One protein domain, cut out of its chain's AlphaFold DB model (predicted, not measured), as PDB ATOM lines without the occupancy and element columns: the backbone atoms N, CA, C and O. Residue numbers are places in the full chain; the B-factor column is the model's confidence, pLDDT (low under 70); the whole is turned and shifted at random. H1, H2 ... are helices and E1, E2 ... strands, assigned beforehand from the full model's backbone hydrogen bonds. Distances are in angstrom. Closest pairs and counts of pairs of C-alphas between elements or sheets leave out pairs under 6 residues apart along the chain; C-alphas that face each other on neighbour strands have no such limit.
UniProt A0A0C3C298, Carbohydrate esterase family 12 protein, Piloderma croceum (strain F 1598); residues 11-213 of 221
ATOM      1  N   ALA A  11      39.491   5.469 -23.562       47.72
ATOM      2  CA  ALA A  11      40.649   5.809 -22.746       47.72
ATOM      3  C   ALA A  11      41.996   5.708 -23.498       47.72
ATOM      4  O   ALA A  11      43.026   5.960 -22.893       47.72
ATOM      5  N   THR A  12      42.053   5.345 -24.783       51.31
ATOM      6  CA  THR A  12      43.310   5.153 -25.530       51.31
ATOM      7  C   THR A  12      43.858   6.425 -26.184       51.31
ATOM      8  O   THR A  12      45.049   6.693 -26.032       51.31
ATOM      9  N   LEU A  13      43.040   7.242 -26.865       51.56
ATOM     10  CA  LEU A  13      43.533   8.429 -27.593       51.56
ATOM     11  C   LEU A  13      44.002   9.541 -26.647       51.56
ATOM     12  O   LEU A  13      45.117  10.047 -26.774       51.56
ATOM     13  N   ALA A  14      43.164   9.896 -25.670       56.16
ATOM     14  CA  ALA A  14      43.486  10.923 -24.679       56.16
ATOM     15  C   ALA A  14      44.739  10.545 -23.875       56.16
ATOM     16  O   ALA A  14      45.640  11.365 -23.694       56.16
ATOM     17  N   VAL A  15      44.827   9.275 -23.466       58.91
ATOM     18  CA  VAL A  15      45.986   8.747 -22.743       58.91
ATOM     19  C   VAL A  15      47.237   8.793 -23.611       58.91
ATOM     20  O   VAL A  15      48.275   9.218 -23.113       58.91
ATOM     21  N   ALA A  16      47.159   8.435 -24.895       61.28
ATOM     22  CA  ALA A  16      48.310   8.485 -25.793       61.28
ATOM     23  C   ALA A  16      48.826   9.919 -26.004       61.28
ATOM     24  O   ALA A  16      50.032  10.147 -25.899       61.28
ATOM     25  N   ILE A  17      47.937  10.893 -26.243       65.00
ATOM     26  CA  ILE A  17      48.330  12.299 -26.440       65.00
ATOM     27  C   ILE A  17      48.910  12.886 -25.153       65.00
ATOM     28  O   ILE A  17      49.979  13.486 -25.193       65.00
ATOM     29  N   GLY A  18      48.277  12.694 -23.992       65.94
ATOM     30  CA  GLY A  18      48.844  13.244 -22.756       65.94
ATOM     31  C   GLY A  18      50.092  12.493 -22.271       65.94
ATOM     32  O   GLY A  18      50.977  13.112 -21.686       65.94
ATOM     33  N   GLN A  19      50.252  11.197 -22.578       66.81
ATOM     34  CA  GLN A  19      51.539  10.503 -22.409       66.81
ATOM     35  C   GLN A  19      52.616  11.098 -23.318       66.81
ATOM     36  O   GLN A  19      53.742  11.293 -22.866       66.81
ATOM     37  N   ALA A  20      52.283  11.425 -24.567       68.25
ATOM     38  CA  ALA A  20      53.197  12.129 -25.454       68.25
ATOM     39  C   ALA A  20      53.531  13.533 -24.922       68.25
ATOM     40  O   ALA A  20      54.705  13.898 -24.900       68.25
ATOM     41  N   LEU A  21      52.557  14.275 -24.381       71.31
ATOM     42  CA  LEU A  21      52.796  15.576 -23.744       71.31
ATOM     43  C   LEU A  21      53.796  15.479 -22.583       71.31
ATOM     44  O   LEU A  21      54.696  16.312 -22.519       71.31
ATOM     45  N   LYS A  22      53.765  14.421 -21.755       69.38
ATOM     46  CA  LYS A  22      54.801  14.194 -20.714       69.38
ATOM     47  C   LYS A  22      56.223  14.158 -21.270       69.38
ATOM     48  O   LYS A  22      57.162  14.487 -20.556       69.38
ATOM     49  N   THR A  23      56.397  13.709 -22.510       66.94
ATOM     50  CA  THR A  23      57.725  13.598 -23.130       66.94
ATOM     51  C   THR A  23      58.209  14.897 -23.766       66.94
ATOM     52  O   THR A  23      59.413  15.055 -23.960       66.94
ATOM     53  N   VAL A  24      57.295  15.821 -24.087       67.00
ATOM     54  CA  VAL A  24      57.614  17.096 -24.751       67.00
ATOM     55  C   VAL A  24      57.471  18.317 -23.830       67.00
ATOM     56  O   VAL A  24      57.912  19.407 -24.194       67.00
ATOM     57  N   LEU A  25      56.926  18.141 -22.625       72.75
ATOM     58  CA  LEU A  25      56.958  19.109 -21.523       72.75
ATOM     59  C   LEU A  25      58.185  18.871 -20.621       72.75
ATOM     60  O   LEU A  25      58.865  17.848 -20.719       72.75
ATOM     61  N   SER A  26      58.538  19.856 -19.797       60.94
ATOM     62  CA  SER A  26      59.752  19.850 -18.971       60.94
ATOM     63  C   SER A  26      59.739  18.735 -17.908       60.94
ATOM     64  O   SER A  26      58.683  18.301 -17.435       60.94
ATOM     65  N   GLN A  27      60.926  18.242 -17.524       48.78
ATOM     66  CA  GLN A  27      61.054  17.182 -16.514       48.78
ATOM     67  C   GLN A  27      60.457  17.637 -15.170       48.78
ATOM     68  O   GLN A  27      60.825  18.693 -14.667       48.78
ATOM     69  N   GLY A  28      59.572  16.824 -14.580       47.75
ATOM     70  CA  GLY A  28      58.847  17.156 -13.341       47.75
ATOM     71  C   GLY A  28      57.372  17.506 -13.554       47.75
ATOM     72  O   GLY A  28      56.607  17.482 -12.597       47.75
ATOM     73  N   THR A  29      56.963  17.731 -14.805       54.12
ATOM     74  CA  THR A  29      55.562  17.915 -15.196       54.12
ATOM     75  C   THR A  29      54.762  16.623 -14.984       54.12
ATOM     76  O   THR A  29      55.061  15.583 -15.583       54.12
ATOM     77  N   VAL A  30      53.732  16.667 -14.140       50.47
ATOM     78  CA  VAL A  30      52.847  15.531 -13.858       50.47
ATOM     79  C   VAL A  30      51.603  15.641 -14.730       50.47
ATOM     80  O   VAL A  30      50.641  16.294 -14.345       50.47
ATOM     81  N   CYS A  31      51.594  14.967 -15.891       52.47
ATOM     82  CA  CYS A  31      50.356  14.869 -16.672       52.47
ATOM     83  C   CYS A  31      49.377  13.841 -16.074       52.47
ATOM     84  O   CYS A  31      49.478  12.648 -16.377       52.47
ATOM     85  N   ASP A  32      48.458  14.278 -15.221       44.47
ATOM     86  CA  ASP A  32      47.413  13.420 -14.662       44.47
ATOM     87  C   ASP A  32      46.087  13.635 -15.390       44.47
ATOM     88  O   ASP A  32      45.676  14.755 -15.698       44.47
ATOM     89  N   PHE A  33      45.417  12.526 -15.688       49.38
ATOM     90  CA  PHE A  33      44.119  12.540 -16.341       49.38
ATOM     91  C   PHE A  33      43.042  12.364 -15.281       49.38
ATOM     92  O   PHE A  33      42.962  11.314 -14.640       49.38
ATOM     93  N   TYR A  34      42.204  13.378 -15.103       40.12
ATOM     94  CA  TYR A  34      41.063  13.300 -14.198       40.12
ATOM     95  C   TYR A  34      39.777  13.224 -15.005       40.12
ATOM     96  O   TYR A  34      39.468  14.119 -15.784       40.12
ATOM     97  N   GLY A  35      39.021  12.145 -14.806       35.19
ATOM     98  CA  GLY A  35      37.775  11.910 -15.518       35.19
ATOM     99  C   GLY A  35      37.297  10.478 -15.384       35.19
ATOM    100  O   GLY A  35      37.943   9.558 -15.874       35.19
ATOM    101  N   LEU A  36      36.144  10.276 -14.748       30.00
ATOM    102  CA  LEU A  36      35.402   9.040 -14.949       30.00
ATOM    103  C   LEU A  36      34.911   9.061 -16.407       30.00
ATOM    104  O   LEU A  36      34.267  10.012 -16.845       30.00
ATOM    105  N   SER A  37      35.321   8.038 -17.152       35.88
ATOM    106  CA  SER A  37      34.810   7.578 -18.448       35.88
ATOM    107  C   SER A  37      34.888   8.421 -19.716       35.88
ATOM    108  O   SER A  37      34.872   7.787 -20.759       35.88
ATOM    109  N   LEU A  38      34.920   9.754 -19.706       36.62
ATOM    110  CA  LEU A  38      34.768  10.537 -20.956       36.62
ATOM    111  C   LEU A  38      35.505  11.884 -20.954       36.62
ATOM    112  O   LEU A  38      35.324  12.688 -21.860       36.62
ATOM    113  N   LEU A  39      36.322  12.155 -19.933       36.62
ATOM    114  CA  LEU A  39      36.919  13.468 -19.694       36.62
ATOM    115  C   LEU A  39      38.350  13.548 -20.262       36.62
ATOM    116  O   LEU A  39      39.241  12.832 -19.809       36.62
ATOM    117  N   LYS A  40      38.593  14.463 -21.203       53.97
ATOM    118  CA  LYS A  40      39.928  14.914 -21.616       53.97
ATOM    119  C   LYS A  40      40.334  16.138 -20.786       53.97
ATOM    120  O   LYS A  40      40.242  17.285 -21.220       53.97
ATOM    121  N   ILE A  41      40.766  15.877 -19.558       49.34
ATOM    122  CA  ILE A  41      41.465  16.857 -18.726       49.34
ATOM    123  C   ILE A  41      42.915  16.403 -18.643       49.34
ATOM    124  O   ILE A  41      43.182  15.323 -18.120       49.34
ATOM    125  N   ILE A  42      43.839  17.207 -19.165       53.81
ATOM    126  CA  ILE A  42      45.276  16.986 -18.990       53.81
ATOM    127  C   ILE A  42      45.734  17.983 -17.935       53.81
ATOM    128  O   ILE A  42      45.974  19.152 -18.225       53.81
ATOM    129  N   SER A  43      45.802  17.532 -16.689       52.25
ATOM    130  CA  SER A  43      46.431  18.292 -15.610       52.25
ATOM    131  C   SER A  43      47.931  18.219 -15.815       52.25
ATOM    132  O   SER A  43      48.414  17.107 -15.843       52.25
ATOM    133  N   ILE A  44      48.659  19.323 -15.973       53.88
ATOM    134  CA  ILE A  44      50.120  19.344 -16.233       53.88
ATOM    135  C   ILE A  44      50.911  19.462 -14.928       53.88
ATOM    136  O   ILE A  44      51.945  18.821 -14.744       53.88
ATOM    137  N   ASP A  45      50.368  20.239 -14.004       57.81
ATOM    138  CA  ASP A  45      50.675  20.205 -12.587       57.81
ATOM    139  C   ASP A  45      49.322  20.415 -11.894       57.81
ATOM    140  O   ASP A  45      48.735  21.487 -12.043       57.81
ATOM    141  N   PRO A  46      48.766  19.408 -11.196       52.16
ATOM    142  CA  PRO A  46      47.427  19.499 -10.607       52.16
ATOM    143  C   PRO A  46      47.271  20.604  -9.563       52.16
ATOM    144  O   PRO A  46      46.150  20.867  -9.124       52.16
ATOM    145  N   LEU A  47      48.370  21.250  -9.164       54.78
ATOM    146  CA  LEU A  47      48.365  22.410  -8.286       54.78
ATOM    147  C   LEU A  47      48.510  23.747  -9.031       54.78
ATOM    148  O   LEU A  47      48.350  24.775  -8.376       54.78
ATOM    149  N   LEU A  48      48.783  23.757 -10.345       69.31
ATOM    150  CA  LEU A  48      49.090  24.974 -11.113       69.31
ATOM    151  C   LEU A  48      48.355  25.095 -12.460       69.31
ATOM    152  O   LEU A  48      47.822  26.169 -12.722       69.31
ATOM    153  N   ASP A  49      48.262  24.045 -13.289       78.94
ATOM    154  CA  ASP A  49      47.787  24.160 -14.683       78.94
ATOM    155  C   ASP A  49      46.944  22.972 -15.176       78.94
ATOM    156  O   ASP A  49      47.269  21.798 -14.956       78.94
ATOM    157  N   VAL A  50      45.902  23.278 -15.958       82.62
ATOM    158  CA  VAL A  50      45.026  22.300 -16.613       82.62
ATOM    159  C   VAL A  50      44.736  22.652 -18.073       82.62
ATOM    160  O   VAL A  50      44.364  23.779 -18.397       82.62
ATOM    161  N   ILE A  51      44.844  21.659 -18.960       86.56
ATOM    162  CA  ILE A  51      44.348  21.728 -20.339       86.56
ATOM    163  C   ILE A  51      43.005  21.003 -20.424       86.56
ATOM    164  O   ILE A  51      42.882  19.848 -20.005       86.56
ATOM    165  N   ILE A  52      42.019  21.666 -21.019       86.06
ATOM    166  CA  ILE A  52      40.685  21.123 -21.294       86.06
ATOM    167  C   ILE A  52      40.521  21.003 -22.811       86.06
ATOM    168  O   ILE A  52      40.632  22.005 -23.519       86.06
ATOM    169  N   GLU A  53      40.240  19.798 -23.312       89.00
ATOM    170  CA  GLU A  53      40.091  19.536 -24.752       89.00
ATOM    171  C   GLU A  53      38.935  18.574 -25.049       89.00
ATOM    172  O   GLU A  53      39.074  17.380 -24.844       89.00
ATOM    173  N   PHE A  54      37.818  19.040 -25.604       87.19
ATOM    174  CA  PHE A  54      36.648  18.196 -25.907       87.19
ATOM    175  C   PHE A  54      36.105  18.440 -27.315       87.19
ATOM    176  O   PHE A  54      36.483  19.418 -27.964       87.19
ATOM    177  N   GLY A  55      35.226  17.548 -27.784       89.19
ATOM    178  CA  GLY A  55      34.450  17.737 -29.011       89.19
ATOM    179  C   GLY A  55      34.123  16.449 -29.779       89.19
ATOM    180  O   GLY A  55      33.049  16.347 -30.365       89.19
ATOM    181  N   HIS A  56      35.010  15.446 -29.759       86.50
ATOM    182  CA  HIS A  56      34.850  14.210 -30.552       86.50
ATOM    183  C   HIS A  56      33.566  13.433 -30.226       86.50
ATOM    184  O   HIS A  56      32.903  12.929 -31.128       86.50
ATOM    185  N   ASN A  57      33.176  13.400 -28.951       86.06
ATOM    186  CA  ASN A  57      32.043  12.601 -28.470       86.06
ATOM    187  C   ASN A  57      30.820  13.446 -28.112       86.06
ATOM    188  O   ASN A  57      29.774  12.916 -27.746       86.06
ATOM    189  N   ASP A  58      30.952  14.761 -28.210       88.81
ATOM    190  CA  ASP A  58      29.989  15.742 -27.722       88.81
ATOM    191  C   ASP A  58      28.826  15.933 -28.721       88.81
ATOM    192  O   ASP A  58      27.856  16.653 -28.473       88.81
ATOM    193  N   GLY A  59      28.914  15.293 -29.894       88.00
ATOM    194  CA  GLY A  59      27.878  15.284 -30.919       88.00
ATOM    195  C   GLY A  59      26.793  14.225 -30.725       88.00
ATOM    196  O   GLY A  59      26.903  13.320 -29.909       88.00
ATOM    197  N   GLY A  60      25.733  14.323 -31.533       89.06
ATOM    198  CA  GLY A  60      24.581  13.423 -31.474       89.06
ATOM    199  C   GLY A  60      23.386  14.051 -30.760       89.06
ATOM    200  O   GLY A  60      23.235  15.271 -30.769       89.06
ATOM    201  N   SER A  61      22.522  13.204 -30.199       88.81
ATOM    202  CA  SER A  61      21.368  13.611 -29.391       88.81
ATOM    203  C   SER A  61      21.563  13.145 -27.946       88.81
ATOM    204  O   SER A  61      21.890  11.970 -27.748       88.81
ATOM    205  N   PRO A  62      21.317  14.002 -26.938       87.81
ATOM    206  CA  PRO A  62      21.372  13.612 -25.529       87.81
ATOM    207  C   PRO A  62      20.436  12.451 -25.148       87.81
ATOM    208  O   PRO A  62      20.706  11.737 -24.180       87.81
ATOM    209  N   GLU A  63      19.354  12.236 -25.908       85.00
ATOM    210  CA  GLU A  63      18.424  11.114 -25.700       85.00
ATOM    211  C   GLU A  63      19.025   9.762 -26.103       85.00
ATOM    212  O   GLU A  63      18.733   8.740 -25.482       85.00
ATOM    213  N   SER A  64      19.848   9.744 -27.156       83.81
ATOM    214  CA  SER A  64      20.411   8.517 -27.730       83.81
ATOM    215  C   SER A  64      21.889   8.308 -27.407       83.81
ATOM    216  O   SER A  64      22.397   7.203 -27.593       83.81
ATOM    217  N   SER A  65      22.570   9.335 -26.900       84.00
ATOM    218  CA  SER A  65      23.967   9.280 -26.488       84.00
ATOM    219  C   SER A  65      24.162   9.882 -25.102       84.00
ATOM    220  O   SER A  65      23.683  10.972 -24.786       84.00
ATOM    221  N   ALA A  66      24.923   9.171 -24.271       81.88
ATOM    222  CA  ALA A  66      25.269   9.610 -22.927       81.88
ATOM    223  C   ALA A  66      26.332  10.731 -22.911       81.88
ATOM    224  O   ALA A  66      26.494  11.402 -21.896       81.88
ATOM    225  N   THR A  67      27.042  10.925 -24.025       82.50
ATOM    226  CA  THR A  67      28.127  11.906 -24.196       82.50
ATOM    227  C   THR A  67      27.684  13.166 -24.927       82.50
ATOM    228  O   THR A  67      28.406  14.152 -24.916       82.50
ATOM    229  N   ALA A  68      26.534  13.113 -25.607       88.00
ATOM    230  CA  ALA A  68      26.073  14.213 -26.433       88.00
ATOM    231  C   ALA A  68      25.649  15.400 -25.569       88.00
ATOM    232  O   ALA A  68      24.858  15.247 -24.629       88.00
ATOM    233  N   ASP A  69      26.126  16.572 -25.963       89.31
ATOM    234  CA  ASP A  69      25.671  17.847 -25.437       89.31
ATOM    235  C   ASP A  69      24.429  18.328 -26.184       89.31
ATOM    236  O   ASP A  69      24.141  17.922 -27.317       89.31
ATOM    237  N   VAL A  70      23.718  19.275 -25.576       92.69
ATOM    238  CA  VAL A  70      22.674  20.010 -26.288       92.69
ATOM    239  C   VAL A  70      23.306  20.826 -27.410       92.69
ATOM    240  O   VAL A  70      24.341  21.477 -27.237       92.69
ATOM    241  N   TYR A  71      22.673  20.799 -28.581       91.75
ATOM    242  CA  TYR A  71      23.153  21.552 -29.732       91.75
ATOM    243  C   TYR A  71      23.148  23.063 -29.452       91.75
ATOM    244  O   TYR A  71      22.160  23.625 -28.982       91.75
ATOM    245  N   GLY A  72      24.238  23.737 -29.820       86.69
ATOM    246  CA  GLY A  72      24.429  25.171 -29.614       86.69
ATOM    247  C   GLY A  72      25.589  25.477 -28.667       86.69
ATOM    248  O   GLY A  72      26.132  24.591 -28.016       86.69
ATOM    249  N   GLY A  73      25.998  26.746 -28.621       77.19
ATOM    250  CA  GLY A  73      27.035  27.243 -27.705       77.19
ATOM    251  C   GLY A  73      26.505  28.170 -26.604       77.19
ATOM    252  O   GLY A  73      27.295  28.688 -25.821       77.19
ATOM    253  N   ASP A  74      25.192  28.415 -26.573       84.19
ATOM    254  CA  ASP A  74      24.527  29.294 -25.606       84.19
ATOM    255  C   ASP A  74      24.344  28.571 -24.261       84.19
ATOM    256  O   ASP A  74      23.850  27.445 -24.213       84.19
ATOM    257  N   GLU A  75      24.747  29.207 -23.161       83.00
ATOM    258  CA  GLU A  75      24.670  28.632 -21.811       83.00
ATOM    259  C   GLU A  75      23.239  28.459 -21.291       83.00
ATOM    260  O   GLU A  75      23.002  27.648 -20.397       83.00
ATOM    261  N   SER A  76      22.285  29.226 -21.825       86.88
ATOM    262  CA  SER A  76      20.884  29.203 -21.392       86.88
ATOM    263  C   SER A  76      20.081  28.045 -21.983       86.88
ATOM    264  O   SER A  76      18.964  27.776 -21.536       86.88
ATOM    265  N   VAL A  77      20.634  27.358 -22.984       91.00
ATOM    266  CA  VAL A  77      19.956  26.271 -23.684       91.00
ATOM    267  C   VAL A  77      20.180  24.959 -22.936       91.00
ATOM    268  O   VAL A  77      21.308  24.572 -22.631       91.00
ATOM    269  N   THR A  78      19.081  24.258 -22.661       93.31
ATOM    270  CA  THR A  78      19.078  22.964 -21.972       93.31
ATOM    271  C   THR A  78      18.026  22.037 -22.555       93.31
ATOM    272  O   THR A  78      16.971  22.502 -22.989       93.31
ATOM    273  N   GLU A  79      18.251  20.733 -22.445       92.44
ATOM    274  CA  GLU A  79      17.263  19.698 -22.744       92.44
ATOM    275  C   GLU A  79      17.045  18.827 -21.510       92.44
ATOM    276  O   GLU A  79      17.989  18.462 -20.815       92.44
ATOM    277  N   THR A  80      15.788  18.499 -21.215       93.88
ATOM    278  CA  THR A  80      15.460  17.519 -20.174       93.88
ATOM    279  C   THR A  80      15.230  16.169 -20.832       93.88
ATOM    280  O   THR A  80      14.296  16.028 -21.618       93.88
ATOM    281  N   ILE A  81      16.048  15.181 -20.487       91.19
ATOM    282  CA  ILE A  81      15.961  13.819 -21.022       91.19
ATOM    283  C   ILE A  81      15.533  12.837 -19.937       91.19
ATOM    284  O   ILE A  81      15.749  13.064 -18.748       91.19
ATOM    285  N   THR A  82      14.944  11.716 -20.350       89.75
ATOM    286  CA  THR A  82      14.668  10.574 -19.469       89.75
ATOM    287  C   THR A  82      15.433   9.361 -19.972       89.75
ATOM    288  O   THR A  82      15.226   8.911 -21.097       89.75
ATOM    289  N   LEU A  83      16.323   8.827 -19.142       82.88
ATOM    290  CA  LEU A  83      17.111   7.642 -19.458       82.88
ATOM    291  C   LEU A  83      16.255   6.371 -19.409       82.88
ATOM    292  O   LEU A  83      15.190   6.328 -18.795       82.88
ATOM    293  N   ALA A  84      16.772   5.282 -19.980       81.94
ATOM    294  CA  ALA A  84      16.092   3.983 -19.995       81.94
ATOM    295  C   ALA A  84      15.759   3.430 -18.592       81.94
ATOM    296  O   ALA A  84      14.823   2.647 -18.444       81.94
ATOM    297  N   ASN A  85      16.502   3.836 -17.558       82.75
ATOM    298  CA  ASN A  85      16.243   3.468 -16.161       82.75
ATOM    299  C   ASN A  85      15.220   4.387 -15.457       82.75
ATOM    300  O   ASN A  85      14.979   4.217 -14.263       82.75
ATOM    301  N   GLY A  86      14.635   5.354 -16.170       86.94
ATOM    302  CA  GLY A  86      13.676   6.326 -15.647       86.94
ATOM    303  C   GLY A  86      14.300   7.558 -14.985       86.94
ATOM    304  O   GLY A  86      13.557   8.429 -14.533       86.94
ATOM    305  N   THR A  87      15.632   7.664 -14.920       86.31
ATOM    306  CA  THR A  87      16.305   8.865 -14.409       86.31
ATOM    307  C   THR A  87      16.050  10.046 -15.340       86.31
ATOM    308  O   THR A  87      16.251   9.935 -16.548       86.31
ATOM    309  N   VAL A  88      15.646  11.180 -14.769       90.31
ATOM    310  CA  VAL A  88      15.484  12.446 -15.489       90.31
ATOM    311  C   VAL A  88      16.738  13.296 -15.291       90.31
ATOM    312  O   VAL A  88      17.156  13.516 -14.155       90.31
ATOM    313  N   GLU A  89      17.321  13.777 -16.385       88.69
ATOM    314  CA  GLU A  89      18.530  14.610 -16.390       88.69
ATOM    315  C   GLU A  89      18.286  15.902 -17.173       88.69
ATOM    316  O   GLU A  89      17.556  15.904 -18.163       88.69
ATOM    317  N   VAL A  90      18.924  16.994 -16.745       90.94
ATOM    318  CA  VAL A  90      19.028  18.229 -17.532       90.94
ATOM    319  C   VAL A  90      20.412  18.251 -18.168       90.94
ATOM    320  O   VAL A  90      21.425  18.250 -17.465       90.94
ATOM    321  N   VAL A  91      20.449  18.244 -19.494       91.25
ATOM    322  CA  VAL A  91      21.670  18.324 -20.293       91.25
ATOM    323  C   VAL A  91      21.826  19.756 -20.785       91.25
ATOM    324  O   VAL A  91      20.845  20.417 -21.125       91.25
ATOM    325  N   HIS A  92      23.062  20.241 -20.786       92.00
ATOM    326  CA  HIS A  92      23.412  21.594 -21.199       92.00
ATOM    327  C   HIS A  92      24.204  21.577 -22.510       92.00
ATOM    328  O   HIS A  92      24.540  20.518 -23.043       92.00
ATOM    329  N   THR A  93      24.495  22.759 -23.042       94.06
ATOM    330  CA  THR A  93      25.372  22.910 -24.204       94.06
ATOM    331  C   THR A  93      26.839  22.655 -23.864       94.06
ATOM    332  O   THR A  93      27.281  22.839 -22.728       94.06
ATOM    333  N   PHE A  94      27.632  22.343 -24.890       92.69
ATOM    334  CA  PHE A  94      29.093  22.252 -24.793       92.69
ATOM    335  C   PHE A  94      29.707  23.506 -24.153       92.69
ATOM    336  O   PHE A  94      30.543  23.431 -23.254       92.69
ATOM    337  N   GLY A  95      29.249  24.688 -24.590       91.50
ATOM    338  CA  GLY A  95      29.726  25.973 -24.079       91.50
ATOM    339  C   GLY A  95      29.512  26.124 -22.572       91.50
ATOM    340  O   GLY A  95      30.427  26.565 -21.877       91.50
ATOM    341  N   TYR A  96      28.353  25.700 -22.058       92.00
ATOM    342  CA  TYR A  96      28.078  25.675 -20.620       92.00
ATOM    343  C   TYR A  96      29.072  24.787 -19.869       92.00
ATOM    344  O   TYR A  96      29.677  25.229 -18.892       92.00
ATOM    345  N   TYR A  97      29.283  23.551 -20.331       90.50
ATOM    346  CA  TYR A  97      30.160  22.616 -19.629       90.50
ATOM    347  C   TYR A  97      31.615  23.080 -19.607       90.50
ATOM    348  O   TYR A  97      32.232  23.047 -18.542       90.50
ATOM    349  N   ILE A  98      32.152  23.568 -20.730       91.06
ATOM    350  CA  ILE A  98      33.522  24.098 -20.774       91.06
ATOM    351  C   ILE A  98      33.676  25.281 -19.814       91.06
ATOM    352  O   ILE A  98      34.624  25.324 -19.034       91.06
ATOM    353  N   LYS A  99      32.721  26.214 -19.805       91.44
ATOM    354  CA  LYS A  99      32.748  27.381 -18.912       91.44
ATOM    355  C   LYS A  99      32.649  27.008 -17.438       91.44
ATOM    356  O   LYS A  99      33.388  27.570 -16.635       91.44
ATOM    357  N   ALA A 100      31.811  26.032 -17.093       87.19
ATOM    358  CA  ALA A 100      31.726  25.511 -15.734       87.19
ATOM    359  C   ALA A 100      33.048  24.856 -15.289       87.19
ATOM    360  O   ALA A 100      33.490  25.075 -14.166       87.19
ATOM    361  N   MET A 101      33.722  24.105 -16.170       85.38
ATOM    362  CA  MET A 101      35.039  23.530 -15.858       85.38
ATOM    363  C   MET A 101      36.119  24.606 -15.677       85.38
ATOM    364  O   MET A 101      36.979  24.461 -14.803       85.38
ATOM    365  N   ILE A 102      36.073  25.681 -16.473       88.69
ATOM    366  CA  ILE A 102      36.960  26.839 -16.303       88.69
ATOM    367  C   ILE A 102      36.736  27.476 -14.927       88.69
ATOM    368  O   ILE A 102      37.705  27.693 -14.198       88.69
ATOM    369  N   ASP A 103      35.481  27.727 -14.549       86.94
ATOM    370  CA  ASP A 103      35.134  28.333 -13.257       86.94
ATOM    371  C   ASP A 103      35.578  27.451 -12.079       86.94
ATOM    372  O   ASP A 103      36.241  27.935 -11.159       86.94
ATOM    373  N   ASP A 104      35.293  26.146 -12.134       83.12
ATOM    374  CA  ASP A 104      35.659  25.174 -11.094       83.12
ATOM    375  C   ASP A 104      37.179  25.059 -10.896       83.12
ATOM    376  O   ASP A 104      37.650  24.806  -9.782       83.12
ATOM    377  N   SER A 105      37.950  25.201 -11.975       83.56
ATOM    378  CA  SER A 105      39.416  25.133 -11.950       83.56
ATOM    379  C   SER A 105      40.021  26.452 -11.468       83.56
ATOM    380  O   SER A 105      40.869  26.458 -10.574       83.56
ATOM    381  N   THR A 106      39.498  27.577 -11.958       86.00
ATOM    382  CA  THR A 106      39.913  28.923 -11.535       86.00
ATOM    383  C   THR A 106      39.645  29.139 -10.045       86.00
ATOM    384  O   THR A 106      40.493  29.671  -9.333       86.00
ATOM    385  N   ALA A 107      38.516  28.643  -9.522       84.44
ATOM    386  CA  ALA A 107      38.192  28.684  -8.092       84.44
ATOM    387  C   ALA A 107      39.200  27.921  -7.208       84.44
ATOM    388  O   ALA A 107      39.270  28.158  -6.002       84.44
ATOM    389  N   LYS A 108      39.986  27.013  -7.799       83.44
ATOM    390  CA  LYS A 108      41.062  26.258  -7.137       83.44
ATOM    391  C   LYS A 108      42.449  26.856  -7.389       83.44
ATOM    392  O   LYS A 108      43.434  26.237  -7.004       83.44
ATOM    393  N   ASN A 109      42.526  28.050  -7.985       83.75
ATOM    394  CA  ASN A 109      43.762  28.700  -8.434       83.75
ATOM    395  C   ASN A 109      44.560  27.871  -9.453       83.75
ATOM    396  O   ASN A 109      45.780  27.988  -9.512       83.75
ATOM    397  N   VAL A 110      43.875  27.047 -10.247       82.88
ATOM    398  CA  VAL A 110      44.485  26.330 -11.368       82.88
ATOM    399  C   VAL A 110      44.335  27.191 -12.619       82.88
ATOM    400  O   VAL A 110      43.226  27.599 -12.969       82.88
ATOM    401  N   THR A 111      45.444  27.460 -13.298       85.56
ATOM    402  CA  THR A 111      45.478  28.109 -14.608       85.56
ATOM    403  C   THR A 111      44.849  27.185 -15.642       85.56
ATOM    404  O   THR A 111      45.222  26.021 -15.772       85.56
ATOM    405  N   VAL A 112      43.872  27.694 -16.388       88.56
ATOM    406  CA  VAL A 112      43.124  26.902 -17.369       88.56
ATOM    407  C   VAL A 112      43.545  27.272 -18.775       88.56
ATOM    408  O   VAL A 112      43.628  28.449 -19.110       88.56
ATOM    409  N   ILE A 113      43.748  26.266 -19.615       92.12
ATOM    410  CA  ILE A 113      44.027  26.418 -21.040       92.12
ATOM    411  C   ILE A 113      42.988  25.616 -21.801       92.12
ATOM    412  O   ILE A 113      42.821  24.415 -21.580       92.12
ATOM    413  N   ILE A 114      42.287  26.272 -22.717       94.69
ATOM    414  CA  ILE A 114      41.334  25.593 -23.588       94.69
ATOM    415  C   ILE A 114      42.036  25.191 -24.874       94.69
ATOM    416  O   ILE A 114      42.659  26.014 -25.537       94.69
ATOM    417  N   SER A 115      41.901  23.928 -25.246       95.12
ATOM    418  CA  SER A 115      42.365  23.384 -26.516       95.12
ATOM    419  C   SER A 115      41.154  22.981 -27.354       95.12
ATOM    420  O   SER A 115      40.200  22.398 -26.831       95.12
ATOM    421  N   SER A 116      41.150  23.294 -28.649       95.94
ATOM    422  CA  SER A 116      40.171  22.682 -29.554       95.94
ATOM    423  C   SER A 116      40.442  21.190 -29.732       95.94
ATOM    424  O   SER A 116      41.586  20.753 -29.646       95.94
ATOM    425  N   GLN A 117      39.405  20.396 -30.018       93.19
ATOM    426  CA  GLN A 117      39.613  18.995 -30.391       93.19
ATOM    427  C   GLN A 117      40.597  18.855 -31.562       93.19
ATOM    428  O   GLN A 117      40.648  19.698 -32.455       93.19
ATOM    429  N   THR A 118      41.322  17.743 -31.604       95.00
ATOM    430  CA  THR A 118      42.089  17.331 -32.785       95.00
ATOM    431  C   THR A 118      41.156  17.007 -33.962       95.00
ATOM    432  O   THR A 118      39.983  16.690 -33.731       95.00
ATOM    433  N   PRO A 119      41.636  17.051 -35.217       95.88
ATOM    434  CA  PRO A 119      40.895  16.485 -36.338       95.88
ATOM    435  C   PRO A 119      40.850  14.950 -36.239       95.88
ATOM    436  O   PRO A 119      41.749  14.340 -35.650       95.88
ATOM    437  N   ASP A 120      39.823  14.345 -36.837       95.25
ATOM    438  CA  ASP A 120      39.905  12.964 -37.339       95.25
ATOM    439  C   ASP A 120      40.936  12.887 -38.480       95.25
ATOM    440  O   ASP A 120      41.567  13.889 -38.821       95.25
ATOM    441  N   ASN A 121      41.138  11.720 -39.093       96.62
ATOM    442  CA  ASN A 121      42.029  11.579 -40.239       96.62
ATOM    443  C   ASN A 121      41.555  12.478 -41.405       96.62
ATOM    444  O   ASN A 121      40.582  12.137 -42.080       96.62
ATOM    445  N   PRO A 122      42.259  13.584 -41.728       97.06
ATOM    446  CA  PRO A 122      41.810  14.524 -42.757       97.06
ATOM    447  C   PRO A 122      42.026  14.004 -44.186       97.06
ATOM    448  O   PRO A 122      41.659  14.681 -45.147       97.06
ATOM    449  N   TYR A 123      42.664  12.842 -44.338       97.38
ATOM    450  CA  TYR A 123      42.805  12.122 -45.601       97.38
ATOM    451  C   TYR A 123      41.795  10.980 -45.740       97.38
ATOM    452  O   TYR A 123      41.806  10.268 -46.747       97.38
ATOM    453  N   GLU A 124      40.891  10.799 -44.773       94.06
ATOM    454  CA  GLU A 124      39.837   9.804 -44.901       94.06
ATOM    455  C   GLU A 124      39.027  10.065 -46.180       94.06
ATOM    456  O   GLU A 124      38.488  11.147 -46.411       94.06
ATOM    457  N   HIS A 125      39.000   9.062 -47.060       92.88
ATOM    458  CA  HIS A 125      38.342   9.127 -48.368       92.88
ATOM    459  C   HIS A 125      38.825  10.266 -49.293       92.88
ATOM    460  O   HIS A 125      38.148  10.588 -50.271       92.88
ATOM    461  N   SER A 126      40.009  10.837 -49.043       93.25
ATOM    462  CA  SER A 126      40.547  11.970 -49.798       93.25
ATOM    463  C   SER A 126      42.067  11.888 -49.990       93.25
ATOM    464  O   SER A 126      42.828  11.505 -49.108       93.25
ATOM    465  N   THR A 127      42.560  12.302 -51.159       90.12
ATOM    466  CA  THR A 127      44.011  12.409 -51.419       90.12
ATOM    467  C   THR A 127      44.597  13.755 -50.986       90.12
ATOM    468  O   THR A 127      45.817  13.905 -50.910       90.12
ATOM    469  N   THR A 128      43.740  14.725 -50.671       94.44
ATOM    470  CA  THR A 128      44.082  16.048 -50.133       94.44
ATOM    471  C   THR A 128      43.465  16.233 -48.751       94.44
ATOM    472  O   THR A 128      42.450  15.615 -48.447       94.44
ATOM    473  N   ILE A 129      44.041  17.113 -47.934       95.62
ATOM    474  CA  ILE A 129      43.499  17.443 -46.610       95.62
ATOM    475  C   ILE A 129      42.068  17.980 -46.725       95.62
ATOM    476  O   ILE A 129      41.819  18.912 -47.494       95.62
ATOM    477  N   VAL A 130      41.161  17.418 -45.929       95.12
ATOM    478  CA  VAL A 130      39.852  17.993 -45.609       95.12
ATOM    479  C   VAL A 130      39.996  18.820 -44.330       95.12
ATOM    480  O   VAL A 130      40.204  18.278 -43.249       95.12
ATOM    481  N   ASP A 131      39.922  20.145 -44.467       95.31
ATOM    482  CA  ASP A 131      40.011  21.106 -43.359       95.31
ATOM    483  C   ASP A 131      38.618  21.655 -43.025       95.31
ATOM    484  O   ASP A 131      38.248  22.772 -43.392       95.31
ATOM    485  N   GLU A 132      37.808  20.815 -42.383       94.88
ATOM    486  CA  GLU A 132      36.451  21.155 -41.951       94.88
ATOM    487  C   GLU A 132      36.359  21.073 -40.422       94.88
ATOM    488  O   GLU A 132      36.030  20.020 -39.870       94.88
ATOM    489  N   PRO A 133      36.672  22.163 -39.693       96.19
ATOM    490  CA  PRO A 133      36.615  22.146 -38.240       96.19
ATOM    491  C   PRO A 133      35.177  21.909 -37.756       96.19
ATOM    492  O   PRO A 133      34.265  22.652 -38.138       96.19
ATOM    493  N   PRO A 134      34.943  20.930 -36.863       95.50
ATOM    494  CA  PRO A 134      33.627  20.723 -36.283       95.50
ATOM    495  C   PRO A 134      33.239  21.903 -35.390       95.50
ATOM    496  O   PRO A 134      34.083  22.638 -34.868       95.50
ATOM    497  N   ARG A 135      31.931  22.062 -35.152       96.44
ATOM    498  CA  ARG A 135      31.369  23.176 -34.361       96.44
ATOM    499  C   ARG A 135      32.033  23.368 -32.988       96.44
ATOM    500  O   ARG A 135      32.133  24.501 -32.520       96.44
ATOM    501  N   PHE A 136      32.523  22.290 -32.377       95.88
ATOM    502  CA  PHE A 136      33.162  22.302 -31.061       95.88
ATOM    503  C   PHE A 136      34.491  23.061 -31.037       95.88
ATOM    504  O   PHE A 136      34.813  23.669 -30.021       95.88
ATOM    505  N   VAL A 137      35.212  23.139 -32.164       97.06
ATOM    506  CA  VAL A 137      36.398  24.006 -32.299       97.06
ATOM    507  C   VAL A 137      36.004  25.466 -32.057       97.06
ATOM    508  O   VAL A 137      36.622  26.170 -31.260       97.06
ATOM    509  N   GLY A 138      34.924  25.912 -32.705       96.94
ATOM    510  CA  GLY A 138      34.382  27.258 -32.523       96.94
ATOM    511  C   GLY A 138      33.818  27.482 -31.120       96.94
ATOM    512  O   GLY A 138      34.048  28.535 -30.526       96.94
ATOM    513  N   TYR A 139      33.119  26.495 -30.558       96.75
ATOM    514  CA  TYR A 139      32.546  26.618 -29.216       96.75
ATOM    515  C   TYR A 139      33.619  26.690 -28.125       96.75
ATOM    516  O   TYR A 139      33.502  27.527 -27.232       96.75
ATOM    517  N   ALA A 140      34.687  25.895 -28.225       95.88
ATOM    518  CA  ALA A 140      35.820  25.943 -27.302       95.88
ATOM    519  C   ALA A 140      36.506  27.316 -27.342       95.88
ATOM    520  O   ALA A 140      36.742  27.925 -26.297       95.88
ATOM    521  N   LYS A 141      36.733  27.854 -28.547       97.25
ATOM    522  CA  LYS A 141      37.282  29.203 -28.737       97.25
ATOM    523  C   LYS A 141      36.421  30.280 -28.075       97.25
ATOM    524  O   LYS A 141      36.954  31.155 -27.397       97.25
ATOM    525  N   ASN A 142      35.105  30.224 -28.270       96.75
ATOM    526  CA  ASN A 142      34.186  31.204 -27.692       96.75
ATOM    527  C   ASN A 142      34.149  31.103 -26.162       96.75
ATOM    528  O   ASN A 142      34.247  32.119 -25.486       96.75
ATOM    529  N   ALA A 143      34.092  29.887 -25.611       95.12
ATOM    530  CA  ALA A 143      34.128  29.674 -24.167       95.12
ATOM    531  C   ALA A 143      35.415  30.216 -23.525       95.12
ATOM    532  O   ALA A 143      35.351  30.864 -22.480       95.12
ATOM    533  N   ALA A 144      36.564  30.003 -24.171       96.12
ATOM    534  CA  ALA A 144      37.843  30.541 -23.722       96.12
ATOM    535  C   ALA A 144      37.856  32.077 -23.726       96.12
ATOM    536  O   ALA A 144      38.245  32.697 -22.738       96.12
ATOM    537  N   ALA A 145      37.367  32.690 -24.812       96.69
ATOM    538  CA  ALA A 145      37.274  34.141 -24.942       96.69
ATOM    539  C   ALA A 145      36.344  34.762 -23.888       96.69
ATOM    540  O   ALA A 145      36.716  35.748 -23.253       96.69
ATOM    541  N   ASP A 146      35.180  34.154 -23.651       96.06
ATOM    542  CA  ASP A 146      34.196  34.625 -22.670       96.06
ATOM    543  C   ASP A 146      34.735  34.587 -21.233       96.06
ATOM    544  O   ASP A 146      34.398  35.443 -20.416       96.06
ATOM    545  N   LYS A 147      35.584  33.601 -20.917       95.38
ATOM    546  CA  LYS A 147      36.221  33.458 -19.598       95.38
ATOM    547  C   LYS A 147      37.585  34.139 -19.494       95.38
ATOM    548  O   LYS A 147      38.153  34.177 -18.406       95.38
ATOM    549  N   GLY A 148      38.106  34.684 -20.593       95.50
ATOM    550  CA  GLY A 148      39.415  35.335 -20.628       95.50
ATOM    551  C   GLY A 148      40.585  34.388 -20.353       95.50
ATOM    552  O   GLY A 148      41.590  34.824 -19.794       95.50
ATOM    553  N   VAL A 149      40.461  33.109 -20.719       94.69
ATOM    554  CA  VAL A 149      41.527  32.105 -20.564       94.69
ATOM    555  C   VAL A 149      42.225  31.823 -21.903       94.69
ATOM    556  O   VAL A 149      41.605  31.990 -22.958       94.69
ATOM    557  N   PRO A 150      43.504  31.398 -21.900       95.81
ATOM    558  CA  PRO A 150      44.224  31.027 -23.117       95.81
ATOM    559  C   PRO A 150      43.496  29.986 -23.977       95.81
ATOM    560  O   PRO A 150      42.907  29.033 -23.457       95.81
ATOM    561  N   TYR A 151      43.600  30.139 -25.300       96.44
ATOM    562  CA  TYR A 151      43.054  29.205 -26.284       96.44
ATOM    563  C   TYR A 151      44.126  28.713 -27.259       96.44
ATOM    564  O   TYR A 151      44.730  29.501 -27.991       96.44
ATOM    565  N   VAL A 152      44.298  27.395 -27.330       96.25
ATOM    566  CA  VAL A 152      45.132  26.704 -28.314       96.25
ATOM    567  C   VAL A 152      44.239  26.159 -29.422       96.25
ATOM    568  O   VAL A 152      43.399  25.289 -29.192       96.25
ATOM    569  N   ASN A 153      44.445  26.629 -30.656       96.81
ATOM    570  CA  ASN A 153      43.770  26.052 -31.818       96.81
ATOM    571  C   ASN A 153      44.468  24.760 -32.275       96.81
ATOM    572  O   ASN A 153      45.085  24.712 -33.340       96.81
ATOM    573  N   HIS A 154      44.397  23.728 -31.439       96.12
ATOM    574  CA  HIS A 154      45.080  22.460 -31.659       96.12
ATOM    575  C   HIS A 154      44.597  21.761 -32.937       96.12
ATOM    576  O   HIS A 154      45.427  21.229 -33.672       96.12
ATOM    577  N   PHE A 155      43.306  21.878 -33.283       96.81
ATOM    578  CA  PHE A 155      42.773  21.431 -34.575       96.81
ATOM    579  C   PHE A 155      43.611  21.949 -35.754       96.81
ATOM    580  O   PHE A 155      44.172  21.168 -36.523       96.81
ATOM    581  N   ALA A 156      43.742  23.275 -35.869       97.31
ATOM    582  CA  ALA A 156      44.437  23.910 -36.987       97.31
ATOM    583  C   ALA A 156      45.939  23.590 -36.994       97.31
ATOM    584  O   ALA A 156      46.523  23.375 -38.056       97.31
ATOM    585  N   ALA A 157      46.561  23.508 -35.815       96.69
ATOM    586  CA  ALA A 157      47.961  23.117 -35.703       96.69
ATOM    587  C   ALA A 157      48.199  21.679 -36.203       96.69
ATOM    588  O   ALA A 157      49.173  21.427 -36.917       96.69
ATOM    589  N   VAL A 158      47.301  20.739 -35.882       96.38
ATOM    590  CA  VAL A 158      47.386  19.353 -36.373       96.38
ATOM    591  C   VAL A 158      47.138  19.293 -37.877       96.38
ATOM    592  O   VAL A 158      47.905  18.637 -38.577       96.38
ATOM    593  N   ILE A 159      46.146  20.019 -38.404       97.56
ATOM    594  CA  ILE A 159      45.903  20.111 -39.853       97.56
ATOM    595  C   ILE A 159      47.146  20.628 -40.592       97.56
ATOM    596  O   ILE A 159      47.567  20.036 -41.591       97.56
ATOM    597  N   ALA A 160      47.792  21.679 -40.085       96.75
ATOM    598  CA  ALA A 160      49.014  22.224 -40.674       96.75
ATOM    599  C   ALA A 160      50.186  21.229 -40.634       96.75
ATOM    600  O   ALA A 160      50.957  21.137 -41.595       96.75
ATOM    601  N   LEU A 161      50.322  20.459 -39.552       95.81
ATOM    602  CA  LEU A 161      51.319  19.394 -39.447       95.81
ATOM    603  C   LEU A 161      51.031  18.252 -40.429       95.81
ATOM    604  O   LEU A 161      51.908  17.862 -41.198       95.81
ATOM    605  N   PHE A 162      49.803  17.741 -40.447       97.00
ATOM    606  CA  PHE A 162      49.383  16.647 -41.324       97.00
ATOM    607  C   PHE A 162      49.495  17.018 -42.804       97.00
ATOM    608  O   PHE A 162      49.940  16.193 -43.600       97.00
ATOM    609  N   THR A 163      49.245  18.283 -43.154       96.56
ATOM    610  CA  THR A 163      49.510  18.823 -44.498       96.56
ATOM    611  C   THR A 163      50.977  18.650 -44.909       96.56
ATOM    612  O   THR A 163      51.259  18.311 -46.057       96.56
ATOM    613  N   LYS A 164      51.927  18.861 -43.985       95.75
ATOM    614  CA  LYS A 164      53.370  18.709 -44.252       95.75
ATOM    615  C   LYS A 164      53.794  17.242 -44.345       95.75
ATOM    616  O   LYS A 164      54.684  16.925 -45.130       95.75
ATOM    617  N   LEU A 165      53.193  16.369 -43.535       96.44
ATOM    618  CA  LEU A 165      53.526  14.940 -43.489       96.44
ATOM    619  C   LEU A 165      52.963  14.165 -44.687       96.44
ATOM    620  O   LEU A 165      53.600  13.226 -45.161       96.44
ATOM    621  N   GLY A 166      51.808  14.582 -45.205       97.12
ATOM    622  CA  GLY A 166      51.183  13.974 -46.372       97.12
ATOM    623  C   GLY A 166      50.387  12.702 -46.063       97.12
ATOM    624  O   GLY A 166      50.545  12.069 -45.018       97.12
ATOM    625  N   ASN A 167      49.545  12.317 -47.027       97.31
ATOM    626  CA  ASN A 167      48.537  11.258 -46.904       97.31
ATOM    627  C   ASN A 167      49.106   9.942 -46.342       97.31
ATOM    628  O   ASN A 167      48.693   9.512 -45.272       97.31
ATOM    629  N   THR A 168      50.108   9.341 -46.996       96.75
ATOM    630  CA  THR A 168      50.621   8.014 -46.606       96.75
ATOM    631  C   THR A 168      51.119   7.962 -45.162       96.75
ATOM    632  O   THR A 168      50.918   6.966 -44.467       96.75
ATOM    633  N   THR A 169      51.786   9.021 -44.702       97.81
ATOM    634  CA  THR A 169      52.276   9.095 -43.325       97.81
ATOM    635  C   THR A 169      51.124   9.286 -42.347       97.81
ATOM    636  O   THR A 169      51.086   8.591 -41.334       97.81
ATOM    637  N   VAL A 170      50.178  10.173 -42.651       97.38
ATOM    638  CA  VAL A 170      49.038  10.450 -41.769       97.38
ATOM    639  C   VAL A 170      48.109   9.243 -41.661       97.38
ATOM    640  O   VAL A 170      47.799   8.848 -40.545       97.38
ATOM    641  N   ASP A 171      47.775   8.567 -42.761       96.56
ATOM    642  CA  ASP A 171      46.987   7.324 -42.740       96.56
ATOM    643  C   ASP A 171      47.637   6.250 -41.855       96.56
ATOM    644  O   ASP A 171      46.953   5.540 -41.117       96.56
ATOM    645  N   SER A 172      48.973   6.161 -41.849       96.88
ATOM    646  CA  SER A 172      49.689   5.213 -40.983       96.88
ATOM    647  C   SER A 172      49.516   5.491 -39.484       96.88
ATOM    648  O   SER A 172      49.778   4.607 -38.663       96.88
ATOM    649  N   TYR A 173      49.081   6.698 -39.109       95.50
ATOM    650  CA  TYR A 173      48.776   7.049 -37.727       95.50
ATOM    651  C   TYR A 173      47.419   6.545 -37.259       95.50
ATOM    652  O   TYR A 173      47.254   6.437 -36.050       95.50
ATOM    653  N   PHE A 174      46.510   6.158 -38.155       91.88
ATOM    654  CA  PHE A 174      45.131   5.761 -37.851       91.88
ATOM    655  C   PHE A 174      44.891   4.279 -38.202       91.88
ATOM    656  O   PHE A 174      44.217   3.958 -39.178       91.88
ATOM    657  N   PRO A 175      45.484   3.325 -37.453       90.56
ATOM    658  CA  PRO A 175      45.539   1.920 -37.870       90.56
ATOM    659  C   PRO A 175      44.221   1.143 -37.723       90.56
ATOM    660  O   PRO A 175      44.125   0.037 -38.256       90.56
ATOM    661  N   PHE A 176      43.250   1.656 -36.961       88.19
ATOM    662  CA  PHE A 176      42.016   0.933 -36.624       88.19
ATOM    663  C   PHE A 176      40.757   1.652 -37.105       88.19
ATOM    664  O   PHE A 176      39.869   1.017 -37.667       88.19
ATOM    665  N   ASP A 177      40.699   2.962 -36.893       89.00
ATOM    666  CA  ASP A 177      39.624   3.849 -37.320       89.00
ATOM    667  C   ASP A 177      40.189   5.250 -37.575       89.00
ATOM    668  O   ASP A 177      41.375   5.499 -37.351       89.00
ATOM    669  N   HIS A 178      39.339   6.156 -38.047       92.50
ATOM    670  CA  HIS A 178      39.712   7.516 -38.422       92.50
ATOM    671  C   HIS A 178      39.961   8.487 -37.256       92.50
ATOM    672  O   HIS A 178      40.372   9.612 -37.509       92.50
ATOM    673  N   THR A 179      39.772   8.083 -35.999       89.38
ATOM    674  CA  THR A 179      39.873   8.981 -34.833       89.38
ATOM    675  C   THR A 179      41.063   8.623 -33.944       89.38
ATOM    676  O   THR A 179      41.797   9.494 -33.470       89.38
ATOM    677  N   HIS A 180      41.306   7.334 -33.708       86.75
ATOM    678  CA  HIS A 180      42.288   6.861 -32.736       86.75
ATOM    679  C   HIS A 180      43.689   6.732 -33.344       86.75
ATOM    680  O   HIS A 180      44.025   5.750 -34.013       86.75
ATOM    681  N   THR A 181      44.557   7.696 -33.029       83.12
ATOM    682  CA  THR A 181      45.965   7.642 -33.431       83.12
ATOM    683  C   THR A 181      46.755   6.561 -32.685       83.12
ATOM    684  O   THR A 181      46.592   6.375 -31.477       83.12
ATOM    685  N   ASN A 182      47.717   5.933 -33.358       84.81
ATOM    686  CA  ASN A 182      48.780   5.165 -32.710       84.81
ATOM    687  C   ASN A 182      49.772   6.075 -31.953       84.81
ATOM    688  O   ASN A 182      49.705   7.300 -32.020       84.81
ATOM    689  N   THR A 183      50.743   5.477 -31.255       86.12
ATOM    690  CA  THR A 183      51.746   6.215 -30.464       86.12
ATOM    691  C   THR A 183      52.548   7.234 -31.282       86.12
ATOM    692  O   THR A 183      52.846   8.317 -30.780       86.12
ATOM    693  N   ALA A 184      52.903   6.916 -32.531       87.75
ATOM    694  CA  ALA A 184      53.660   7.834 -33.381       87.75
ATOM    695  C   ALA A 184      52.811   9.052 -33.780       87.75
ATOM    696  O   ALA A 184      53.288  10.181 -33.681       87.75
ATOM    697  N   GLY A 185      51.547   8.831 -34.149       87.00
ATOM    698  CA  GLY A 185      50.589   9.898 -34.434       87.00
ATOM    699  C   GLY A 185      50.304  10.768 -33.214       87.00
ATOM    700  O   GLY A 185      50.371  11.989 -33.306       87.00
ATOM    701  N   ALA A 186      50.096  10.154 -32.048       84.75
ATOM    702  CA  ALA A 186      49.881  10.877 -30.795       84.75
ATOM    703  C   ALA A 186      51.067  11.791 -30.432       84.75
ATOM    704  O   ALA A 186      50.863  12.896 -29.933       84.75
ATOM    705  N   MET A 187      52.303  11.372 -30.734       84.62
ATOM    706  CA  MET A 187      53.495  12.211 -30.565       84.62
ATOM    707  C   MET A 187      53.492  13.428 -31.494       84.62
ATOM    708  O   MET A 187      53.805  14.533 -31.060       84.62
ATOM    709  N   GLN A 188      53.127  13.234 -32.763       90.62
ATOM    710  CA  GLN A 188      53.003  14.329 -33.730       90.62
ATOM    711  C   GLN A 188      51.919  15.325 -33.303       90.62
ATOM    712  O   GLN A 188      52.152  16.531 -33.296       90.62
ATOM    713  N   VAL A 189      50.767  14.824 -32.863       90.00
ATOM    714  CA  VAL A 189      49.674  15.643 -32.325       90.00
ATOM    715  C   VAL A 189      50.141  16.446 -31.102       90.00
ATOM    716  O   VAL A 189      49.982  17.660 -31.074       90.00
ATOM    717  N   ALA A 190      50.839  15.831 -30.143       86.62
ATOM    718  CA  ALA A 190      51.401  16.556 -28.997       86.62
ATOM    719  C   ALA A 190      52.405  17.656 -29.406       86.62
ATOM    720  O   ALA A 190      52.431  18.731 -28.806       86.62
ATOM    721  N   GLN A 191      53.213  17.434 -30.449       87.25
ATOM    722  CA  GLN A 191      54.096  18.470 -31.002       87.25
ATOM    723  C   GLN A 191      53.308  19.608 -31.665       87.25
ATOM    724  O   GLN A 191      53.670  20.777 -31.513       87.25
ATOM    725  N   ALA A 192      52.205  19.296 -32.350       91.31
ATOM    726  CA  ALA A 192      51.314  20.301 -32.923       91.31
ATOM    727  C   ALA A 192      50.692  21.195 -31.838       91.31
ATOM    728  O   ALA A 192      50.665  22.416 -32.015       91.31
ATOM    729  N   PHE A 193      50.284  20.623 -30.698       91.19
ATOM    730  CA  PHE A 193      49.825  21.387 -29.531       91.19
ATOM    731  C   PHE A 193      50.863  22.422 -29.079       91.19
ATOM    732  O   PHE A 193      50.534  23.597 -28.922       91.19
ATOM    733  N   LEU A 194      52.135  22.019 -28.949       88.75
ATOM    734  CA  LEU A 194      53.220  22.941 -28.587       88.75
ATOM    735  C   LEU A 194      53.424  24.053 -29.621       88.75
ATOM    736  O   LEU A 194      53.725  25.187 -29.251       88.75
ATOM    737  N   SER A 195      53.224  23.757 -30.906       90.69
ATOM    738  CA  SER A 195      53.235  24.778 -31.961       90.69
ATOM    739  C   SER A 195      52.095  25.794 -31.774       90.69
ATOM    740  O   SER A 195      52.292  26.995 -31.956       90.69
ATOM    741  N   GLY A 196      50.915  25.323 -31.354       92.19
ATOM    742  CA  GLY A 196      49.741  26.155 -31.097       92.19
ATOM    743  C   GLY A 196      49.877  27.016 -29.838       92.19
ATOM    744  O   GLY A 196      49.405  28.151 -29.831       92.19
ATOM    745  N   LEU A 197      50.576  26.535 -28.800       90.62
ATOM    746  CA  LEU A 197      50.892  27.323 -27.596       90.62
ATOM    747  C   LEU A 197      51.692  28.594 -27.906       90.62
ATOM    748  O   LEU A 197      51.610  29.578 -27.176       90.62
ATOM    749  N   LYS A 198      52.464  28.594 -28.995       88.88
ATOM    750  CA  LYS A 198      53.271  29.751 -29.412       88.88
ATOM    751  C   LYS A 198      52.466  30.813 -30.158       88.88
ATOM    752  O   LYS A 198      53.005  31.871 -30.480       88.88
ATOM    753  N   CYS A 199      51.190  30.553 -30.436       91.62
ATOM    754  CA  CYS A 199      50.316  31.511 -31.091       91.62
ATOM    755  C   CYS A 199      49.815  32.593 -30.124       91.62
ATOM    756  O   CYS A 199      49.642  32.323 -28.936       91.62
ATOM    757  N   PRO A 200      49.481  33.802 -30.620       91.81
ATOM    758  CA  PRO A 200      49.031  34.908 -29.768       91.81
ATOM    759  C   PRO A 200      47.836  34.574 -28.862       91.81
ATOM    760  O   PRO A 200      47.755  35.073 -27.746       91.81
ATOM    761  N   ALA A 201      46.924  33.703 -29.311       90.38
ATOM    762  CA  ALA A 201      45.748  33.293 -28.537       90.38
ATOM    763  C   ALA A 201      46.077  32.429 -27.300       90.38
ATOM    764  O   ALA A 201      45.260  32.338 -26.384       90.38
ATOM    765  N   ALA A 202      47.268  31.828 -27.265       88.88
ATOM    766  CA  ALA A 202      47.773  31.021 -26.160       88.88
ATOM    767  C   ALA A 202      48.988  31.674 -25.476       88.88
ATOM    768  O   ALA A 202      49.710  31.019 -24.728       88.88
ATOM    769  N   GLN A 203      49.238  32.961 -25.735       81.81
ATOM    770  CA  GLN A 203      50.453  33.630 -25.287       81.81
ATOM    771  C   GLN A 203      50.636  33.522 -23.765       81.81
ATOM    772  O   GLN A 203      49.775  33.929 -22.989       81.81
ATOM    773  N   GLY A 204      51.795  33.006 -23.353       75.81
ATOM    774  CA  GLY A 204      52.158  32.834 -21.944       75.81
ATOM    775  C   GLY A 204      51.616  31.557 -21.294       75.81
ATOM    776  O   GLY A 204      52.073  31.216 -20.206       75.81
ATOM    777  N   ALA A 205      50.718  30.817 -21.952       82.75
ATOM    778  CA  ALA A 205      50.257  29.521 -21.464       82.75
ATOM    779  C   ALA A 205      51.420  28.524 -21.400       82.75
ATOM    780  O   ALA A 205      52.143  28.344 -22.380       82.75
ATOM    781  N   LEU A 206      51.578  27.861 -20.249       77.75
ATOM    782  CA  LEU A 206      52.590  26.824 -20.012       77.75
ATOM    783  C   LEU A 206      54.035  27.261 -20.274       77.75
ATOM    784  O   LEU A 206      54.893  26.398 -20.441       77.75
ATOM    785  N   ALA A 207      54.333  28.565 -20.313       72.00
ATOM    786  CA  ALA A 207      55.658  29.060 -20.694       72.00
ATOM    787  C   ALA A 207      56.788  28.485 -19.816       72.00
ATOM    788  O   ALA A 207      57.890  28.263 -20.306       72.00
ATOM    789  N   GLU A 208      56.495  28.183 -18.549       72.25
ATOM    790  CA  GLU A 208      57.434  27.581 -17.591       72.25
ATOM    791  C   GLU A 208      57.560  26.046 -17.731       72.25
ATOM    792  O   GLU A 208      58.491  25.437 -17.202       72.25
ATOM    793  N   HIS A 209      56.653  25.412 -18.482       71.56
ATOM    794  CA  HIS A 209      56.552  23.957 -18.651       71.56
ATOM    795  C   HIS A 209      56.981  23.459 -20.039       71.56
ATOM    796  O   HIS A 209      57.068  22.247 -20.256       71.56
ATOM    797  N   VAL A 210      57.275  24.349 -20.990       70.75
ATOM    798  CA  VAL A 210      57.772  23.944 -22.314       70.75
ATOM    799  C   VAL A 210      59.201  23.401 -22.181       70.75
ATOM    800  O   VAL A 210      60.083  24.059 -21.641       70.75
ATOM    801  N   SER A 211      59.450  22.176 -22.658       67.81
ATOM    802  CA  SER A 211      60.811  21.618 -22.679       67.81
ATOM    803  C   SER A 211      61.683  22.274 -23.756       67.81
ATOM    804  O   SER A 211      61.170  22.849 -24.713       67.81
ATOM    805  N   LEU A 212      63.002  22.057 -23.699       68.06
ATOM    806  CA  LEU A 212      63.929  22.432 -24.781       68.06
ATOM    807  C   LEU A 212      63.521  21.858 -26.153       68.06
ATOM    808  O   LEU A 212      63.765  22.478 -27.184       68.06
ATOM    809  N   VAL A 213      62.885  20.679 -26.186       68.06
ATOM    810  CA  VAL A 213      62.353  20.100 -27.432       68.06
ATOM    811  C   VAL A 213      61.179  20.935 -27.942       68.06
ATOM    812  O   VAL A 213      61.096  21.222 -29.132       68.06
TER     813      VAL A 213
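This is residues 11 to 213 of the 221 residues of the protein "Carbohydrate esterase family 12 protein" of Piloderma croceum (strain F 1598) (UniProt A0A0C3C298). A small sheet of three strands, E1, E2 and E5, forms the core, with H2 and H3 packed over one face and H1 over E1 on the other face. H1, H6 and H4 form a crossed helical group at one side of the sheet, with the short H5 nearby, while the hairpin E3 and E4 lies at the opposite end of the domain. The printed part has 203 residues, fewer than half of them in named elements, which run H1 E1 E2 E3 E4 H2 E5 H3 H4 H5 H6; the class is mixed, helices and strands. The larger sheet has the order E1, E2, E5 and is mixed; E3 and E4 are antiparallel. The whole is compact, with a radius of gyration of the C-alphas of 16.9 A and spans of 49 by 43 by 28 A.

The larger sheet holds E1, residues 41 to 45, E2, residues 49 to 54 and 16.9 A long, and E5, residues 111 to 116 and 16.8 A long. H2 spans residues 94 to 106, 18.4 A, and H3 residues 135 to 147, 18.6 A. H1, residues 11 to 24, is 20.5 A long and begins at C-alpha 11 (40.649, 5.809, -22.746). H4 is residues 154 to 165, 16.4 A, and H5 residues 167 to 171. H6, residues 183 to 197, 21.3 A, ends at C-alpha 197 (50.892, 27.323, -27.596). E3, residues 78 to 82, and E4, residues 88 to 92, are the remaining strands.

E1 and E2 form an antiparallel hairpin, with N 42 and O 51 within hydrogen-bond range at 2.9 A. E2 and E5 are parallel, with N 113 and O 50 at 2.8 A. H2 is over E2 and E5 at a height over the sheet of 9.3 A, and H3 is over E5 at 8.1 A. They touch, closest at the C-alphas of Gly 95 and Ala 143, 5.8 A, at a tilt of 38 degrees, only just steep. H1, on the opposite face, touches H6 at a steep tilt of 61 degrees, closest at the C-alphas of Ile 17 and Ala 186, 4.8 A. H6 touches H4, closest at the C-alphas of Ala 157 and Ala 192, 5.2 A. The hairpin E3 and E4, with N 79 and O 91 at 2.9 A, is apart from E1, E2 and E5. Every O i to N i+4 pair is within hydrogen-bond range in H2, H3, H4, H5 and H6; in H1, 8 of 10 are.

The C-alphas farthest apart, of Gly 86 and Leu 212, are 53.6 A apart. The printed part has no cut. The links H1 to E1, E2 to E3, E5 to H3 and H5 to H6 are long. The mean pLDDT of the printed part is 83.2; residues 11 to 20, 22 to 24, 26 to 48 and 211 to 213 are under 70.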